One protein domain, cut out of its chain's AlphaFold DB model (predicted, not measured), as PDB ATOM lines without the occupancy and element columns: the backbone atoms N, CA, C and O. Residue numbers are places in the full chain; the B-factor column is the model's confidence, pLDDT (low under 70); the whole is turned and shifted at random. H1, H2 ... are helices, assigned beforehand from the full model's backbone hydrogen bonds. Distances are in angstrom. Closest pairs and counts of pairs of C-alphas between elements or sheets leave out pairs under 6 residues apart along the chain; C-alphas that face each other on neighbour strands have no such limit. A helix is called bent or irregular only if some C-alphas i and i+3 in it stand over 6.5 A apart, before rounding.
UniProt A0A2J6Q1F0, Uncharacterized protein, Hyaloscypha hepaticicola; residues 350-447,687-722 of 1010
ATOM      1  N   VAL A 350      41.069  34.265  -5.510       90.62
ATOM      2  CA  VAL A 350      41.535  35.630  -5.214       90.62
ATOM      3  C   VAL A 350      42.783  35.952  -6.020       90.62
ATOM      4  O   VAL A 350      43.512  35.044  -6.413       90.62
ATOM      5  N   ASN A 351      43.063  37.220  -6.287       91.12
ATOM      6  CA  ASN A 351      44.349  37.596  -6.876       91.12
ATOM      7  C   ASN A 351      45.474  37.560  -5.818       91.12
ATOM      8  O   ASN A 351      45.225  37.442  -4.614       91.12
ATOM      9  N   TYR A 352      46.732  37.665  -6.250       92.50
ATOM     10  CA  TYR A 352      47.860  37.608  -5.317       92.50
ATOM     11  C   TYR A 352      47.872  38.778  -4.322       92.50
ATOM     12  O   TYR A 352      48.298  38.590  -3.195       92.50
ATOM     13  N   LYS A 353      47.370  39.971  -4.652       92.19
ATOM     14  CA  LYS A 353      47.295  41.079  -3.681       92.19
ATOM     15  C   LYS A 353      46.266  40.793  -2.591       92.19
ATOM     16  O   LYS A 353      46.570  40.907  -1.410       92.19
ATOM     17  N   GLU A 354      45.088  40.313  -2.978       91.94
ATOM     18  CA  GLU A 354      44.028  39.887  -2.059       91.94
ATOM     19  C   GLU A 354      44.480  38.729  -1.156       91.94
ATOM     20  O   GLU A 354      44.118  38.669   0.021       91.94
ATOM     21  N   PHE A 355      45.329  37.831  -1.665       95.06
ATOM     22  CA  PHE A 355      45.906  36.747  -0.871       95.06
ATOM     23  C   PHE A 355      46.772  37.256   0.298       95.06
ATOM     24  O   PHE A 355      46.838  36.605   1.342       95.06
ATOM     25  N   ALA A 356      47.361  38.453   0.198       95.25
ATOM     26  CA  ALA A 356      48.096  39.061   1.308       95.25
ATOM     27  C   ALA A 356      47.202  39.320   2.533       95.25
ATOM     28  O   ALA A 356      47.665  39.184   3.666       95.25
ATOM     29  N   TYR A 357      45.907  39.605   2.339       94.88
ATOM     30  CA  TYR A 357      44.948  39.747   3.442       94.88
ATOM     31  C   TYR A 357      44.768  38.442   4.215       94.88
ATOM     32  O   TYR A 357      44.655  38.453   5.440       94.88
ATOM     33  N   ILE A 358      44.802  37.302   3.528       95.31
ATOM     34  CA  ILE A 358      44.758  35.991   4.180       95.31
ATOM     35  C   ILE A 358      46.016  35.795   5.036       95.31
ATOM     36  O   ILE A 358      45.904  35.417   6.201       95.31
ATOM     37  N   ILE A 359      47.197  36.135   4.508       95.38
ATOM     38  CA  ILE A 359      48.473  36.031   5.239       95.38
ATOM     39  C   ILE A 359      48.478  36.935   6.481       95.38
ATOM     40  O   ILE A 359      48.854  36.482   7.564       95.38
ATOM     41  N   LEU A 360      48.007  38.184   6.365       95.31
ATOM     42  CA  LEU A 360      47.824  39.085   7.511       95.31
ATOM     43  C   LEU A 360      46.890  38.470   8.559       95.31
ATOM     44  O   LEU A 360      47.194  38.501   9.750       95.31
ATOM     45  N   GLY A 361      45.794  37.847   8.123       94.12
ATOM     46  CA  GLY A 361      44.890  37.097   8.990       94.12
ATOM     47  C   GLY A 361      45.594  35.988   9.774       94.12
ATOM     48  O   GLY A 361      45.437  35.917  10.995       94.12
ATOM     49  N   CYS A 362      46.401  35.161   9.099       92.62
ATOM     50  CA  CYS A 362      47.186  34.102   9.742       92.62
ATOM     51  C   CYS A 362      48.121  34.673  10.823       92.62
ATOM     52  O   CYS A 362      48.184  34.132  11.924       92.62
ATOM     53  N   LEU A 363      48.798  35.794  10.541       92.25
ATOM     54  CA  LEU A 363      49.715  36.447  11.484       92.25
ATOM     55  C   LEU A 363      48.990  37.079  12.678       92.25
ATOM     56  O   LEU A 363      49.417  36.922  13.821       92.25
ATOM     57  N   PHE A 364      47.886  37.790  12.435       92.56
ATOM     58  CA  PHE A 364      47.155  38.511  13.480       92.56
ATOM     59  C   PHE A 364      46.529  37.582  14.514       92.56
ATOM     60  O   PHE A 364      46.359  37.988  15.662       92.56
ATOM     61  N   ASN A 365      46.234  36.334  14.144       90.62
ATOM     62  CA  ASN A 365      45.813  35.324  15.108       90.62
ATOM     63  C   ASN A 365      46.844  35.138  16.240       90.62
ATOM     64  O   ASN A 365      46.477  35.021  17.408       90.62
ATOM     65  N   ASP A 366      48.136  35.193  15.916       86.25
ATOM     66  CA  ASP A 366      49.217  34.961  16.880       86.25
ATOM     67  C   ASP A 366      49.572  36.201  17.696       86.25
ATOM     68  O   ASP A 366      50.197  36.115  18.754       86.25
ATOM     69  N   TRP A 367      49.161  37.374  17.220       90.12
ATOM     70  CA  TRP A 367      49.508  38.648  17.833       90.12
ATOM     71  C   TRP A 367      48.653  38.975  19.063       90.12
ATOM     72  O   TRP A 367      49.023  39.854  19.842       90.12
ATOM     73  N   LYS A 368      47.568  38.227  19.316       86.00
ATOM     74  CA  LYS A 368      46.731  38.344  20.525       86.00
ATOM     75  C   LYS A 368      46.344  39.809  20.800       86.00
ATOM     76  O   LYS A 368      45.754  40.452  19.941       86.00
ATOM     77  N   ALA A 369      46.712  40.352  21.967       88.94
ATOM     78  CA  ALA A 369      46.420  41.728  22.375       88.94
ATOM     79  C   ALA A 369      46.990  42.797  21.422       88.94
ATOM     80  O   ALA A 369      46.461  43.901  21.365       88.94
ATOM     81  N   PHE A 370      48.031  42.481  20.646       90.44
ATOM     82  CA  PHE A 370      48.584  43.400  19.648       90.44
ATOM     83  C   PHE A 370      47.699  43.522  18.397       90.44
ATOM     84  O   PHE A 370      47.817  44.506  17.675       90.44
ATOM     85  N   ALA A 371      46.813  42.557  18.137       92.25
ATOM     86  CA  ALA A 371      45.907  42.553  16.987       92.25
ATOM     87  C   ALA A 371      44.495  42.092  17.387       92.25
ATOM     88  O   ALA A 371      43.894  41.236  16.727       92.25
ATOM     89  N   ALA A 372      43.960  42.658  18.478       90.12
ATOM     90  CA  ALA A 372      42.603  42.344  18.928       90.12
ATOM     91  C   ALA A 372      41.567  42.736  17.861       90.12
ATOM     92  O   ALA A 372      40.598  42.011  17.633       90.12
ATOM     93  N   THR A 373      41.828  43.833  17.143       91.06
ATOM     94  CA  THR A 373      41.143  44.175  15.891       91.06
ATOM     95  C   THR A 373      42.110  44.123  14.706       91.06
ATOM     96  O   THR A 373      43.333  44.170  14.877       91.06
ATOM     97  N   ASN A 374      41.575  44.009  13.486       90.62
ATOM     98  CA  ASN A 374      42.407  43.999  12.277       90.62
ATOM     99  C   ASN A 374      43.136  45.341  12.106       90.62
ATOM    100  O   ASN A 374      44.301  45.360  11.723       90.62
ATOM    101  N   GLU A 375      42.490  46.447  12.473       91.06
ATOM    102  CA  GLU A 375      43.039  47.805  12.410       91.06
ATOM    103  C   GLU A 375      44.257  47.961  13.326       91.06
ATOM    104  O   GLU A 375      45.249  48.570  12.934       91.06
ATOM    105  N   GLN A 376      44.221  47.362  14.523       91.88
ATOM    106  CA  GLN A 376      45.375  47.351  15.425       91.88
ATOM    107  C   GLN A 376      46.554  46.577  14.827       91.88
ATOM    108  O   GLN A 376      47.685  47.058  14.874       91.88
ATOM    109  N   GLY A 377      46.299  45.409  14.227       92.88
ATOM    110  CA  GLY A 377      47.334  44.635  13.538       92.88
ATOM    111  C   GLY A 377      47.955  45.403  12.365       92.88
ATOM    112  O   GLY A 377      49.176  45.428  12.218       92.88
ATOM    113  N   ILE A 378      47.130  46.087  11.568       92.62
ATOM    114  CA  ILE A 378      47.569  46.924  10.440       92.62
ATOM    115  C   ILE A 378      48.437  48.095  10.926       92.62
ATOM    116  O   ILE A 378      49.518  48.311  10.381       92.62
ATOM    117  N   ASP A 379      48.024  48.802  11.985       92.44
ATOM    118  CA  ASP A 379      48.808  49.887  12.606       92.44
ATOM    119  C   ASP A 379      50.216  49.412  13.004       92.44
ATOM    120  O   ASP A 379      51.202  50.110  12.765       92.44
ATOM    121  N   TRP A 380      50.345  48.194  13.536       93.06
ATOM    122  CA  TRP A 380      51.652  47.614  13.851       93.06
ATOM    123  C   TRP A 380      52.509  47.316  12.623       93.06
ATOM    124  O   TRP A 380      53.703  47.624  12.639       93.06
ATOM    125  N   VAL A 381      51.927  46.757  11.557       92.62
ATOM    126  CA  VAL A 381      52.653  46.521  10.296       92.62
ATOM    127  C   VAL A 381      53.204  47.840   9.755       92.62
ATOM    128  O   VAL A 381      54.397  47.925   9.473       92.62
ATOM    129  N   LEU A 382      52.382  48.892   9.701       91.31
ATOM    130  CA  LEU A 382      52.786  50.214   9.207       91.31
ATOM    131  C   LEU A 382      53.881  50.864  10.074       91.31
ATOM    132  O   LEU A 382      54.823  51.461   9.548       91.31
ATOM    133  N   ARG A 383      53.816  50.719  11.405       89.62
ATOM    134  CA  ARG A 383      54.873  51.206  12.315       89.62
ATOM    135  C   ARG A 383      56.208  50.513  12.063       89.62
ATOM    136  O   ARG A 383      57.235  51.182  11.986       89.62
ATOM    137  N   LEU A 384      56.193  49.191  11.910       88.56
ATOM    138  CA  LEU A 384      57.391  48.413  11.602       88.56
ATOM    139  C   LEU A 384      57.950  48.767  10.211       88.56
ATOM    140  O   LEU A 384      59.165  48.905  10.068       88.56
ATOM    141  N   SER A 385      57.092  49.013   9.213       87.81
ATOM    142  CA  SER A 385      57.511  49.502   7.887       87.81
ATOM    143  C   SER A 385      58.274  50.820   7.958       87.81
ATOM    144  O   SER A 385      59.298  50.973   7.288       87.81
ATOM    145  N   LYS A 386      57.819  51.751   8.807       86.88
ATOM    146  CA  LYS A 386      58.486  53.043   9.016       86.88
ATOM    147  C   LYS A 386      59.901  52.869   9.573       86.88
ATOM    148  O   LYS A 386      60.811  53.559   9.125       86.88
ATOM    149  N   ILE A 387      60.099  51.929  10.499       83.69
ATOM    150  CA  ILE A 387      61.423  51.619  11.070       83.69
ATOM    151  C   ILE A 387      62.359  51.039  10.002       83.69
ATOM    152  O   ILE A 387      63.532  51.398   9.934       83.69
ATOM    153  N   LEU A 388      61.836  50.182   9.124       82.50
ATOM    154  CA  LEU A 388      62.596  49.618   8.005       82.50
ATOM    155  C   LEU A 388      62.858  50.630   6.874       82.50
ATOM    156  O   LEU A 388      63.617  50.326   5.948       82.50
ATOM    157  N   GLY A 389      62.271  51.828   6.942       80.38
ATOM    158  CA  GLY A 389      62.400  52.870   5.926       80.38
ATOM    159  C   GLY A 389      61.753  52.491   4.594       80.38
ATOM    160  O   GLY A 389      62.302  52.818   3.545       80.38
ATOM    161  N   LEU A 390      60.644  51.746   4.626       77.31
ATOM    162  CA  LEU A 390      59.852  51.457   3.428       77.31
ATOM    163  C   LEU A 390      59.014  52.689   3.056       77.31
ATOM    164  O   LEU A 390      58.407  53.303   3.934       77.31
ATOM    165  N   SER A 391      59.002  53.056   1.771       70.00
ATOM    166  CA  SER A 391      58.181  54.164   1.268       70.00
ATOM    167  C   SER A 391      56.711  53.759   1.224       70.00
ATOM    168  O   SER A 391      56.394  52.610   0.927       70.00
ATOM    169  N   ASN A 392      55.814  54.722   1.441       66.00
ATOM    170  CA  ASN A 392      54.376  54.541   1.224       66.00
ATOM    171  C   ASN A 392      53.991  54.554  -0.270       66.00
ATOM    172  O   ASN A 392      52.809  54.470  -0.599       66.00
ATOM    173  N   ASP A 393      54.956  54.684  -1.182       57.16
ATOM    174  CA  ASP A 393      54.684  54.681  -2.614       57.16
ATOM    175  C   ASP A 393      54.212  53.301  -3.096       57.16
ATOM    176  O   ASP A 393      54.965  52.331  -3.162       57.16
ATOM    177  N   HIS A 394      52.959  53.239  -3.557       51.34
ATOM    178  CA  HIS A 394      52.320  52.048  -4.141       51.34
ATOM    179  C   HIS A 394      53.054  51.441  -5.355       51.34
ATOM    180  O   HIS A 394      52.672  50.380  -5.850       51.34
ATOM    181  N   ARG A 395      54.087  52.114  -5.874       48.88
ATOM    182  CA  ARG A 395      54.839  51.690  -7.060       48.88
ATOM    183  C   ARG A 395      55.875  50.606  -6.758       48.88
ATOM    184  O   ARG A 395      56.337  49.983  -7.704       48.88
ATOM    185  N   ASP A 396      56.192  50.331  -5.491       48.41
ATOM    186  CA  ASP A 396      57.289  49.422  -5.116       48.41
ATOM    187  C   ASP A 396      57.019  47.924  -5.350       48.41
ATOM    188  O   ASP A 396      57.956  47.137  -5.424       48.41
ATOM    189  N   LEU A 397      55.757  47.504  -5.510       50.88
ATOM    190  CA  LEU A 397      55.443  46.137  -5.964       50.88
ATOM    191  C   LEU A 397      55.520  45.978  -7.491       50.88
ATOM    192  O   LEU A 397      55.661  44.858  -7.977       50.88
ATOM    193  N   ASN A 398      55.405  47.088  -8.227       45.22
ATOM    194  CA  ASN A 398      55.399  47.121  -9.691       45.22
ATOM    195  C   ASN A 398      56.732  47.623 -10.274       45.22
ATOM    196  O   ASN A 398      56.944  47.546 -11.484       45.22
ATOM    197  N   SER A 399      57.635  48.158  -9.447       49.12
ATOM    198  CA  SER A 399      59.025  48.379  -9.821       49.12
ATOM    199  C   SER A 399      59.664  46.997  -9.943       49.12
ATOM    200  O   SER A 399      59.542  46.181  -9.038       49.12
ATOM    201  N   GLY A 400      60.284  46.681 -11.085       50.69
ATOM    202  CA  GLY A 400      60.734  45.328 -11.465       50.69
ATOM    203  C   GLY A 400      61.782  44.644 -10.562       50.69
ATOM    204  O   GLY A 400      62.480  43.743 -11.018       50.69
ATOM    205  N   GLY A 401      61.933  45.067  -9.306       58.94
ATOM    206  CA  GLY A 401      62.689  44.390  -8.261       58.94
ATOM    207  C   GLY A 401      61.959  43.178  -7.666       58.94
ATOM    208  O   GLY A 401      60.788  42.907  -7.941       58.94
ATOM    209  N   LYS A 402      62.693  42.419  -6.843       65.44
ATOM    210  CA  LYS A 402      62.176  41.247  -6.122       65.44
ATOM    211  C   LYS A 402      61.209  41.674  -5.020       65.44
ATOM    212  O   LYS A 402      61.547  42.540  -4.211       65.44
ATOM    213  N   VAL A 403      60.063  41.002  -4.924       67.56
ATOM    214  CA  VAL A 403      59.110  41.220  -3.828       67.56
ATOM    215  C   VAL A 403      59.696  40.694  -2.511       67.56
ATOM    216  O   VAL A 403      59.986  39.507  -2.365       67.56
ATOM    217  N   SER A 404      59.874  41.574  -1.522       84.12
ATOM    218  CA  SER A 404      60.178  41.171  -0.144       84.12
ATOM    219  C   SER A 404      58.892  40.741   0.559       84.12
ATOM    220  O   SER A 404      57.833  41.333   0.354       84.12
ATOM    221  N   TRP A 405      58.965  39.747   1.446       88.06
ATOM    222  CA  TRP A 405      57.782  39.312   2.193       88.06
ATOM    223  C   TRP A 405      57.188  40.445   3.027       88.06
ATOM    224  O   TRP A 405      55.970  40.578   3.107       88.06
ATOM    225  N   PHE A 406      58.035  41.306   3.598       89.31
ATOM    226  CA  PHE A 406      57.561  42.424   4.404       89.31
ATOM    227  C   PHE A 406      56.967  43.535   3.529       89.31
ATOM    228  O   PHE A 406      55.954  44.119   3.901       89.31
ATOM    229  N   SER A 407      57.534  43.795   2.339       87.12
ATOM    230  CA  SER A 407      56.969  44.784   1.408       87.12
ATOM    231  C   SER A 407      55.617  44.335   0.846       87.12
ATOM    232  O   SER A 407      54.735  45.164   0.637       87.12
ATOM    233  N   TYR A 408      55.422  43.027   0.668       90.12
ATOM    234  CA  TYR A 408      54.148  42.443   0.258       90.12
ATOM    235  C   TYR A 408      53.044  42.629   1.313       90.12
ATOM    236  O   TYR A 408      51.948  43.074   0.978       90.12
ATOM    237  N   LEU A 409      53.345  42.393   2.596       93.06
ATOM    238  CA  LEU A 409      52.409  42.674   3.697       93.06
ATOM    239  C   LEU A 409      52.151  44.173   3.877       93.06
ATOM    240  O   LEU A 409      51.022  44.588   4.130       93.06
ATOM    241  N   HIS A 410      53.200  44.983   3.742       91.38
ATOM    242  CA  HIS A 410      53.116  46.433   3.830       91.38
ATOM    243  C   HIS A 410      52.170  47.020   2.778       91.38
ATOM    244  O   HIS A 410      51.315  47.835   3.114       91.38
ATOM    245  N   ALA A 411      52.278  46.578   1.525       89.69
ATOM    246  CA  ALA A 411      51.412  47.056   0.456       89.69
ATOM    247  C   ALA A 411      49.930  46.766   0.737       89.69
ATOM    248  O   ALA A 411      49.096  47.656   0.590       89.69
ATOM    249  N   ALA A 412      49.614  45.562   1.225       92.00
ATOM    250  CA  ALA A 412      48.256  45.201   1.628       92.00
ATOM    251  C   ALA A 412      47.745  46.069   2.796       92.00
ATOM    252  O   ALA A 412      46.586  46.483   2.810       92.00
ATOM    253  N   ALA A 413      48.611  46.388   3.762       91.75
ATOM    254  CA  ALA A 413      48.274  47.276   4.873       91.75
ATOM    255  C   ALA A 413      47.942  48.710   4.406       91.75
ATOM    256  O   ALA A 413      47.004  49.310   4.932       91.75
ATOM    257  N   ILE A 414      48.664  49.246   3.413       89.81
ATOM    258  CA  ILE A 414      48.354  50.562   2.827       89.81
ATOM    259  C   ILE A 414      47.046  50.513   2.034       89.81
ATOM    260  O   ILE A 414      46.201  51.385   2.228       89.81
ATOM    261  N   GLU A 415      46.852  49.513   1.166       87.44
ATOM    262  CA  GLU A 415      45.621  49.392   0.363       87.44
ATOM    263  C   GLU A 415      44.374  49.375   1.269       87.44
ATOM    264  O   GLU A 415      43.426  50.123   1.036       87.44
ATOM    265  N   LEU A 416      44.419  48.647   2.389       85.94
ATOM    266  CA  LEU A 416      43.333  48.615   3.375       85.94
ATOM    267  C   LEU A 416      43.038  49.956   4.058       85.94
ATOM    268  O   LEU A 416      41.886  50.234   4.414       85.94
ATOM    269  N   ALA A 417      44.063  50.785   4.258       80.25
ATOM    270  CA  ALA A 417      43.909  52.094   4.882       80.25
ATOM    271  C   ALA A 417      43.161  53.086   3.974       80.25
ATOM    272  O   ALA A 417      42.510  53.995   4.487       80.25
ATOM    273  N   VAL A 418      43.225  52.897   2.650       82.75
ATOM    274  CA  VAL A 418      42.683  53.832   1.646       82.75
ATOM    275  C   VAL A 418      41.420  53.298   0.949       82.75
ATOM    276  O   VAL A 418      40.650  54.092   0.414       82.75
ATOM    277  N   CYS A 419      41.177  51.983   0.976       82.25
ATOM    278  CA  CYS A 419      40.049  51.336   0.294       82.25
ATOM    279  C   CYS A 419      38.655  51.766   0.792       82.25
ATOM    280  O   CYS A 419      38.486  52.271   1.912       82.25
ATOM    281  N   ASP A 420      37.647  51.527  -0.052       81.75
ATOM    282  CA  ASP A 420      36.244  51.797   0.268       81.75
ATOM    283  C   ASP A 420      35.643  50.772   1.258       81.75
ATOM    284  O   ASP A 420      36.253  49.765   1.625       81.75
ATOM    285  N   ASP A 421      34.418  51.021   1.731       76.62
ATOM    286  CA  ASP A 421      33.767  50.151   2.719       76.62
ATOM    287  C   ASP A 421      33.412  48.750   2.187       76.62
ATOM    288  O   ASP A 421      33.227  47.819   2.982       76.62
ATOM    289  N   CYS A 422      33.274  48.576   0.871       70.56
ATOM    290  CA  CYS A 422      32.983  47.284   0.256       70.56
ATOM    291  C   CYS A 422      34.254  46.433   0.176       70.56
ATOM    292  O   CYS A 422      34.273  45.304   0.676       70.56
ATOM    293  N   GLU A 423      35.330  47.005  -0.357       78.81
ATOM    294  CA  GLU A 423      36.666  46.409  -0.423       78.81
ATOM    295  C   GLU A 423      37.187  46.076   0.977       78.81
ATOM    296  O   GLU A 423      37.660  44.964   1.228       78.81
ATOM    297  N   ARG A 424      36.997  46.981   1.947       84.88
ATOM    298  CA  ARG A 424      37.364  46.739   3.349       84.88
ATOM    299  C   ARG A 424      36.611  45.555   3.942       84.88
ATOM    300  O   ARG A 424      37.188  44.775   4.705       84.88
ATOM    301  N   LYS A 425      35.322  45.392   3.624       81.81
ATOM    302  CA  LYS A 425      34.554  44.216   4.058       81.81
ATOM    303  C   LYS A 425      35.124  42.950   3.441       81.81
ATOM    304  O   LYS A 425      35.351  42.005   4.188       81.81
ATOM    305  N   GLU A 426      35.385  42.925   2.137       81.44
ATOM    306  CA  GLU A 426      35.985  41.773   1.448       81.44
ATOM    307  C   GLU A 426      37.341  41.387   2.065       81.44
ATOM    308  O   GLU A 426      37.540  40.245   2.486       81.44
ATOM    309  N   ALA A 427      38.239  42.350   2.255       88.50
ATOM    310  CA  ALA A 427      39.539  42.122   2.876       88.50
ATOM    311  C   ALA A 427      39.426  41.622   4.330       88.50
ATOM    312  O   ALA A 427      40.121  40.683   4.729       88.50
ATOM    313  N   ASN A 428      38.494  42.163   5.123       88.44
ATOM    314  CA  ASN A 428      38.187  41.659   6.468       88.44
ATOM    315  C   ASN A 428      37.677  40.214   6.458       88.44
ATOM    316  O   ASN A 428      37.986  39.437   7.368       88.44
ATOM    317  N   GLN A 429      36.927  39.825   5.430       84.56
ATOM    318  CA  GLN A 429      36.480  38.449   5.260       84.56
ATOM    319  C   GLN A 429      37.638  37.494   4.950       84.56
ATOM    320  O   GLN A 429      37.661  36.392   5.509       84.56
ATOM    321  N   LEU A 430      38.594  37.920   4.124       90.19
ATOM    322  CA  LEU A 430      39.814  37.170   3.801       90.19
ATOM    323  C   LEU A 430      40.756  37.061   5.010       90.19
ATOM    324  O   LEU A 430      41.232  35.969   5.323       90.19
ATOM    325  N   MET A 431      40.934  38.137   5.781       92.50
ATOM    326  CA  MET A 431      41.662  38.092   7.058       92.50
ATOM    327  C   MET A 431      41.012  37.120   8.051       92.50
ATOM    328  O   MET A 431      41.703  36.357   8.726       92.50
ATOM    329  N   ALA A 432      39.679  37.092   8.132       90.06
ATOM    330  CA  ALA A 432      38.968  36.148   8.994       90.06
ATOM    331  C   ALA A 432      39.152  34.681   8.560       90.06
ATOM    332  O   ALA A 432      39.098  33.795   9.412       90.06
ATOM    333  N   LEU A 433      39.363  34.416   7.265       89.25
ATOM    334  CA  LEU A 433      39.740  33.088   6.777       89.25
ATOM    335  C   LEU A 433      41.148  32.714   7.258       89.25
ATOM    336  O   LEU A 433      41.314  31.650   7.850       89.25
ATOM    337  N   GLY A 434      42.125  33.604   7.072       91.50
ATOM    338  CA  GLY A 434      43.502  33.386   7.529       91.50
ATOM    339  C   GLY A 434      43.606  33.166   9.039       91.50
ATOM    340  O   GLY A 434      44.278  32.242   9.488       91.50
ATOM    341  N   LYS A 435      42.844  33.926   9.839       90.81
ATOM    342  CA  LYS A 435      42.791  33.765  11.305       90.81
ATOM    343  C   LYS A 435      42.374  32.361  11.753       90.81
ATOM    344  O   LYS A 435      42.782  31.916  12.815       90.81
ATOM    345  N   LYS A 436      41.565  31.663  10.951       89.75
ATOM    346  CA  LYS A 436      41.133  30.282  11.226       89.75
ATOM    347  C   LYS A 436      42.135  29.226  10.759       89.75
ATOM    348  O   LYS A 436      41.893  28.048  10.997       89.75
ATOM    349  N   ARG A 437      43.185  29.630  10.039       90.62
ATOM    350  CA  ARG A 437      44.178  28.756   9.399       90.62
ATOM    351  C   ARG A 437      45.618  29.246   9.655       90.62
ATOM    352  O   ARG A 437      46.392  29.377   8.701       90.62
ATOM    353  N   PRO A 438      46.013  29.553  10.908       89.44
ATOM    354  CA  PRO A 438      47.390  29.955  11.207       89.44
ATOM    355  C   PRO A 438      48.406  28.857  10.843       89.44
ATOM    356  O   PRO A 438      49.559  29.169  10.543       89.44
ATOM    357  N   GLU A 439      47.971  27.592  10.793       89.81
ATOM    358  CA  GLU A 439      48.802  26.439  10.437       89.81
ATOM    359  C   GLU A 439      49.354  26.510   9.008       89.81
ATOM    360  O   GLU A 439      50.351  25.863   8.697       89.81
ATOM    361  N   PHE A 440      48.750  27.332   8.142       91.94
ATOM    362  CA  PHE A 440      49.261  27.574   6.796       91.94
ATOM    363  C   PHE A 440      50.697  28.120   6.821       91.94
ATOM    364  O   PHE A 440      51.517  27.707   6.006       91.94
ATOM    365  N   LEU A 441      51.026  29.023   7.757       91.19
ATOM    366  CA  LEU A 441      52.352  29.653   7.824       91.19
ATOM    367  C   LEU A 441      53.335  28.927   8.746       91.19
ATOM    368  O   LEU A 441      54.544  29.142   8.633       91.19
ATOM    369  N   ARG A 442      52.858  28.108   9.684       87.19
ATOM    370  CA  ARG A 442      53.704  27.508  10.722       87.19
ATOM    371  C   ARG A 442      53.085  26.231  11.282       87.19
ATOM    372  O   ARG A 442      51.865  26.134  11.348       87.19
ATOM    373  N   PRO A 443      53.885  25.270  11.767       84.81
ATOM    374  CA  PRO A 443      53.331  24.117  12.462       84.81
ATOM    375  C   PRO A 443      52.680  24.542  13.798       84.81
ATOM    376  O   PRO A 443      53.151  25.493  14.431       84.81
ATOM    377  N   PRO A 444      51.656  23.817  14.296       77.12
ATOM    378  CA  PRO A 444      50.979  24.144  15.558       77.12
ATOM    379  C   PRO A 444      51.919  24.283  16.764       77.12
ATOM    380  O   PRO A 444      51.673  25.099  17.648       77.12
ATOM    381  N   ALA A 445      53.008  23.508  16.782       74.88
ATOM    382  CA  ALA A 445      53.996  23.493  17.860       74.88
ATOM    383  C   ALA A 445      54.891  24.746  17.911       74.88
ATOM    384  O   ALA A 445      55.472  25.044  18.953       74.88
ATOM    385  N   GLU A 446      55.020  25.487  16.810       75.50
ATOM    386  CA  GLU A 446      55.866  26.676  16.746       75.50
ATOM    387  C   GLU A 446      55.023  27.920  16.996       75.50
ATOM    388  O   GLU A 446      54.376  28.413  16.082       75.50
ATOM    389  N   THR A 447      55.015  28.458  18.215       69.88
ATOM    390  CA  THR A 447      54.369  29.749  18.496       69.88
ATOM    391  C   THR A 447      55.414  30.848  18.585       69.88
ATOM    392  O   THR A 447      56.198  30.886  19.536       69.88
ATOM    393  N   GLN A 687      60.199  28.567  11.138       84.12
ATOM    394  CA  GLN A 687      59.489  28.133   9.938       84.12
ATOM    395  C   GLN A 687      58.552  29.221   9.410       84.12
ATOM    396  O   GLN A 687      58.387  29.345   8.200       84.12
ATOM    397  N   VAL A 688      58.004  30.063  10.292       87.69
ATOM    398  CA  VAL A 688      57.149  31.186   9.878       87.69
ATOM    399  C   VAL A 688      57.866  32.149   8.926       87.69
ATOM    400  O   VAL A 688      57.268  32.578   7.942       87.69
ATOM    401  N   PHE A 689      59.158  32.442   9.135       86.88
ATOM    402  CA  PHE A 689      59.907  33.308   8.218       86.88
ATOM    403  C   PHE A 689      60.138  32.632   6.866       86.88
ATOM    404  O   PHE A 689      59.971  33.282   5.835       86.88
ATOM    405  N   LYS A 690      60.422  31.322   6.838       86.19
ATOM    406  CA  LYS A 690      60.500  30.553   5.581       86.19
ATOM    407  C   LYS A 690      59.188  30.618   4.798       86.19
ATOM    408  O   LYS A 690      59.212  30.889   3.600       86.19
ATOM    409  N   SER A 691      58.052  30.441   5.470       90.00
ATOM    410  CA  SER A 691      56.722  30.527   4.854       90.00
ATOM    411  C   SER A 691      56.414  31.930   4.328       90.00
ATOM    412  O   SER A 691      55.868  32.074   3.237       90.00
ATOM    413  N   LEU A 692      56.797  32.982   5.060       90.75
ATOM    414  CA  LEU A 692      56.634  34.368   4.610       90.75
ATOM    415  C   LEU A 692      57.497  34.668   3.380       90.75
ATOM    416  O   LEU A 692      57.005  35.250   2.413       90.75
ATOM    417  N   HIS A 693      58.751  34.211   3.370       87.19
ATOM    418  CA  HIS A 693      59.609  34.280   2.188       87.19
ATOM    419  C   HIS A 693      58.996  33.532   0.998       87.19
ATOM    420  O   HIS A 693      58.948  34.089  -0.095       87.19
ATOM    421  N   ALA A 694      58.450  32.335   1.210       90.12
ATOM    422  CA  ALA A 694      57.751  31.585   0.171       90.12
ATOM    423  C   ALA A 694      56.515  32.333  -0.361       90.12
ATOM    424  O   ALA A 694      56.317  32.403  -1.571       90.12
ATOM    425  N   CYS A 695      55.728  32.983   0.502       92.44
ATOM    426  CA  CYS A 695      54.617  33.834   0.063       92.44
ATOM    427  C   CYS A 695      55.092  34.994  -0.826       92.44
ATOM    428  O   CYS A 695      54.433  35.323  -1.808       92.44
ATOM    429  N   ALA A 696      56.248  35.586  -0.516       89.44
ATOM    430  CA  ALA A 696      56.848  36.628  -1.344       89.44
ATOM    431  C   ALA A 696      57.322  36.091  -2.696       89.44
ATOM    432  O   ALA A 696      57.101  36.737  -3.711       89.44
ATOM    433  N   MET A 697      57.926  34.899  -2.722       88.69
ATOM    434  CA  MET A 697      58.326  34.225  -3.963       88.69
ATOM    435  C   MET A 697      57.110  33.899  -4.835       88.69
ATOM    436  O   MET A 697      57.156  34.100  -6.043       88.69
ATOM    437  N   MET A 698      56.006  33.449  -4.231       92.38
ATOM    438  CA  MET A 698      54.732  33.269  -4.932       92.38
ATOM    439  C   MET A 698      54.231  34.600  -5.501       92.38
ATOM    440  O   MET A 698      53.910  34.664  -6.685       92.38
ATOM    441  N   ALA A 699      54.214  35.672  -4.705       91.75
ATOM    442  CA  ALA A 699      53.799  36.992  -5.177       91.75
ATOM    443  C   ALA A 699      54.691  37.500  -6.324       91.75
ATOM    444  O   ALA A 699      54.184  38.091  -7.273       91.75
ATOM    445  N   ASP A 700      55.996  37.223  -6.268       86.75
ATOM    446  CA  ASP A 700      56.968  37.550  -7.317       86.75
ATOM    447  C   ASP A 700      56.703  36.790  -8.625       86.75
ATOM    448  O   ASP A 700      56.937  37.337  -9.694       86.75
ATOM    449  N   VAL A 701      56.168  35.566  -8.554       89.56
ATOM    450  CA  VAL A 701      55.695  34.820  -9.733       89.56
ATOM    451  C   VAL A 701      54.376  35.401 -10.243       89.56
ATOM    452  O   VAL A 701      54.263  35.731 -11.417       89.56
ATOM    453  N   TYR A 702      53.374  35.561  -9.374       91.56
ATOM    454  CA  TYR A 702      52.025  35.972  -9.778       91.56
ATOM    455  C   TYR A 702      51.926  37.429 -10.243       91.56
ATOM    456  O   TYR A 702      51.020  37.739 -11.020       91.56
ATOM    457  N   LYS A 703      52.839  38.320  -9.827       87.25
ATOM    458  CA  LYS A 703      52.870  39.711 -10.316       87.25
ATOM    459  C   LYS A 703      53.021  39.781 -11.841       87.25
ATOM    460  O   LYS A 703      52.463  40.681 -12.461       87.25
ATOM    461  N   ASP A 704      53.711  38.801 -12.430       84.19
ATOM    462  CA  ASP A 704      53.975  38.716 -13.867       84.19
ATOM    463  C   ASP A 704      52.951  37.812 -14.605       84.19
ATOM    464  O   ASP A 704      53.111  37.519 -15.793       84.19
ATOM    465  N   LEU A 705      51.880  37.372 -13.924       88.81
ATOM    466  CA  LEU A 705      50.815  36.507 -14.457       88.81
ATOM    467  C   LEU A 705      49.453  37.236 -14.435       88.81
ATOM    468  O   LEU A 705      48.610  36.966 -13.572       88.81
ATOM    469  N   PRO A 706      49.188  38.161 -15.374       84.12
ATOM    470  CA  PRO A 706      47.977  38.977 -15.350       84.12
ATOM    471  C   PRO A 706      46.705  38.118 -15.411       84.12
ATOM    472  O   PRO A 706      46.590  37.183 -16.209       84.12
ATOM    473  N   GLY A 707      45.741  38.429 -14.541       84.38
ATOM    474  CA  GLY A 707      44.471  37.700 -14.426       84.38
ATOM    475  C   GLY A 707      44.582  36.286 -13.836       84.38
ATOM    476  O   GLY A 707      43.570  35.585 -13.769       84.38
ATOM    477  N   ALA A 708      45.775  35.845 -13.414       90.12
ATOM    478  CA  ALA A 708      45.927  34.615 -12.645       90.12
ATOM    479  C   ALA A 708      45.251  34.761 -11.279       90.12
ATOM    480  O   ALA A 708      45.257  35.831 -10.667       90.12
ATOM    481  N   SER A 709      44.681  33.666 -10.787       90.62
ATOM    482  CA  SER A 709      43.995  33.643  -9.498       90.62
ATOM    483  C   SER A 709      44.488  32.480  -8.650       90.62
ATOM    484  O   SER A 709      44.998  31.489  -9.160       90.62
ATOM    485  N   ILE A 710      44.325  32.619  -7.345       93.31
ATOM    486  CA  ILE A 710      44.752  31.691  -6.312       93.31
ATOM    487  C   ILE A 710      43.505  31.095  -5.673       93.31
ATOM    488  O   ILE A 710      42.613  31.816  -5.225       93.31
ATOM    489  N   SER A 711      43.452  29.771  -5.601       91.00
ATOM    490  CA  SER A 711      42.439  29.039  -4.851       91.00
ATOM    491  C   SER A 711      42.649  29.247  -3.354       91.00
ATOM    492  O   SER A 711      43.682  28.862  -2.799       91.00
ATOM    493  N   THR A 712      41.648  29.786  -2.654       90.94
ATOM    494  CA  THR A 712      41.715  29.962  -1.193       90.94
ATOM    495  C   THR A 712      41.831  28.637  -0.444       90.94
ATOM    496  O   THR A 712      42.227  28.623   0.714       90.94
ATOM    497  N   ARG A 713      41.561  27.501  -1.097       87.19
ATOM    498  CA  ARG A 713      41.744  26.166  -0.506       87.19
ATOM    499  C   ARG A 713      43.197  25.871  -0.137       87.19
ATOM    500  O   ARG A 713      43.414  25.007   0.707       87.19
ATOM    501  N   VAL A 714      44.167  26.608  -0.688       91.00
ATOM    502  CA  VAL A 714      45.594  26.453  -0.359       91.00
ATOM    503  C   VAL A 714      45.878  26.593   1.139       91.00
ATOM    504  O   VAL A 714      46.737  25.886   1.658       91.00
ATOM    505  N   VAL A 715      45.090  27.389   1.877       91.31
ATOM    506  CA  VAL A 715      45.261  27.529   3.338       91.31
ATOM    507  C   VAL A 715      44.792  26.325   4.152       91.31
ATOM    508  O   VAL A 715      44.932  26.309   5.371       91.31
ATOM    509  N   THR A 716      44.206  25.318   3.506       86.50
ATOM    510  CA  THR A 716      43.907  24.034   4.158       86.50
ATOM    511  C   THR A 716      45.135  23.129   4.254       86.50
ATOM    512  O   THR A 716      45.088  22.128   4.964       86.50
ATOM    513  N   GLN A 717      46.221  23.485   3.564       85.94
ATOM    514  CA  GLN A 717      47.512  22.805   3.612       85.94
ATOM    515  C   GLN A 717      48.520  23.613   4.433       85.94
ATOM    516  O   GLN A 717      48.303  24.790   4.714       85.94
ATOM    517  N   SER A 718      49.640  22.993   4.804       88.94
ATOM    518  CA  SER A 718      50.761  23.705   5.414       88.94
ATOM    519  C   SER A 718      51.753  24.144   4.340       88.94
ATOM    520  O   SER A 718      52.307  23.302   3.631       88.94
ATOM    521  N   LEU A 719      52.062  25.442   4.259       90.56
ATOM    522  CA  LEU A 719      53.108  25.940   3.359       90.56
ATOM    523  C   LEU A 719      54.493  25.414   3.758       90.56
ATOM    524  O   LEU A 719      55.400  25.345   2.938       90.56
ATOM    525  N   THR A 720      54.656  24.977   5.006       85.44
ATOM    526  CA  THR A 720      55.908  24.399   5.509       85.44
ATOM    527  C   THR A 720      56.254  23.055   4.869       85.44
ATOM    528  O   THR A 720      57.412  22.651   4.906       85.44
ATOM    529  N   GLN A 721      55.256  22.384   4.290       86.62
ATOM    530  CA  GLN A 721      55.382  21.104   3.590       86.62
ATOM    531  C   GLN A 721      55.459  21.283   2.067       86.62
ATOM    532  O   GLN A 721      55.491  20.298   1.330       86.62
ATOM    533  N   ALA A 722      55.470  22.523   1.574       90.00
ATOM    534  CA  ALA A 722      55.483  22.784   0.146       90.00
ATOM    535  C   ALA A 722      56.808  22.332  -0.485       90.00
ATOM    536  O   ALA A 722      57.878  22.859  -0.171       90.00
TER     537      ALA A 722
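This is residues 350 to 447 and 687 to 722 of the 1010 residues of an uncharacterized protein of Hyaloscypha hepaticicola (UniProt A0A2J6Q1F0). A compact, rounded body of crossed helices has H1 and H4 at its core, crossing at about a right angle; H5 packs on one side of H1, and H2 crosses H4 and the last part of H1. H6 packs on the first part of H4, with the short helices H3 and H7 at the periphery. The printed part has 134 residues with seven named helices, H1 to H7 in order along the chain, and no named strand; the class is all helix. The radius of gyration of the C-alphas is 13.9 A, and the C-alphas span 37 by 32 by 31 A.

H1, residues 352 to 371, has a kink of 77 degrees near residue 365 and is irregular, with C-alphas 366 and 369 9.2 A apart. With residues 364 to 371 alone it touches H2, residues 374 to 387, about perpendicular at 83 degrees; the closest C-alphas, of Ala 371 and Gly 377, are 4.3 A apart. H3, residues 394 to 397, is only just irregular, with C-alphas 394 and 397 6.9 A apart. The hub is H4, residues 405 to 418, which touches five helices. H4 touches H1 about perpendicular at 89 degrees, the closest C-alphas being those of Ala 356 and Leu 409 at 6.1 A. It touches H2 at a steep tilt of 56 degrees, opposite ways, closest at the C-alphas of Ile 378 and Ala 413, 5.6 A. It touches H3, closest at the C-alphas of His 394 and Ala 411, 6.8 A. H5, residues 421 to 435, forms a helical hairpin with H4; they only just touch, with 3 pairs of C-alphas within 8 A, the closest being Leu 416 and Arg 424 at 6.3 A. H5 touches H1 at a steep tilt of 66 degrees, the same way, closest at the C-alphas of Gly 361 and Met 431, 3.9 A. H6, residues 687 to 702, touches H4, closest at the C-alphas of Trp 405 and Ala 696, 4.5 A. H7, residues 712 to 716, is close to H5 but not clearly touching, with the C-alphas of Gly 434 and Val 715 7.4 A apart. H2, H4, H5 and H6 have every O i to N i+4 pair within hydrogen-bond range; H1 has 8 of 16, and H7 has 0 of 1 but 2 of 2 O i to N i+3 pairs.

H1 begins at C-alpha 352, (47.860, 37.608, -5.317), and is 22.9 A long; H2 is 20.5 A, H4 21.0 A, H5 20.6 A and H6 22.5 A long. H7 ends at C-alpha 716, (43.907, 24.034, 4.158).

The two C-alphas farthest apart, of Ala 369 and Pro 706, are 37.9 A apart. Residues 448 to 686 are not printed; C-alphas 447 and 687 are 10.1 A apart across the cut. Of the links that are printed whole, none is long. Confidence is low, with pLDDT under 70, at residues 392 to 403 and residue 447.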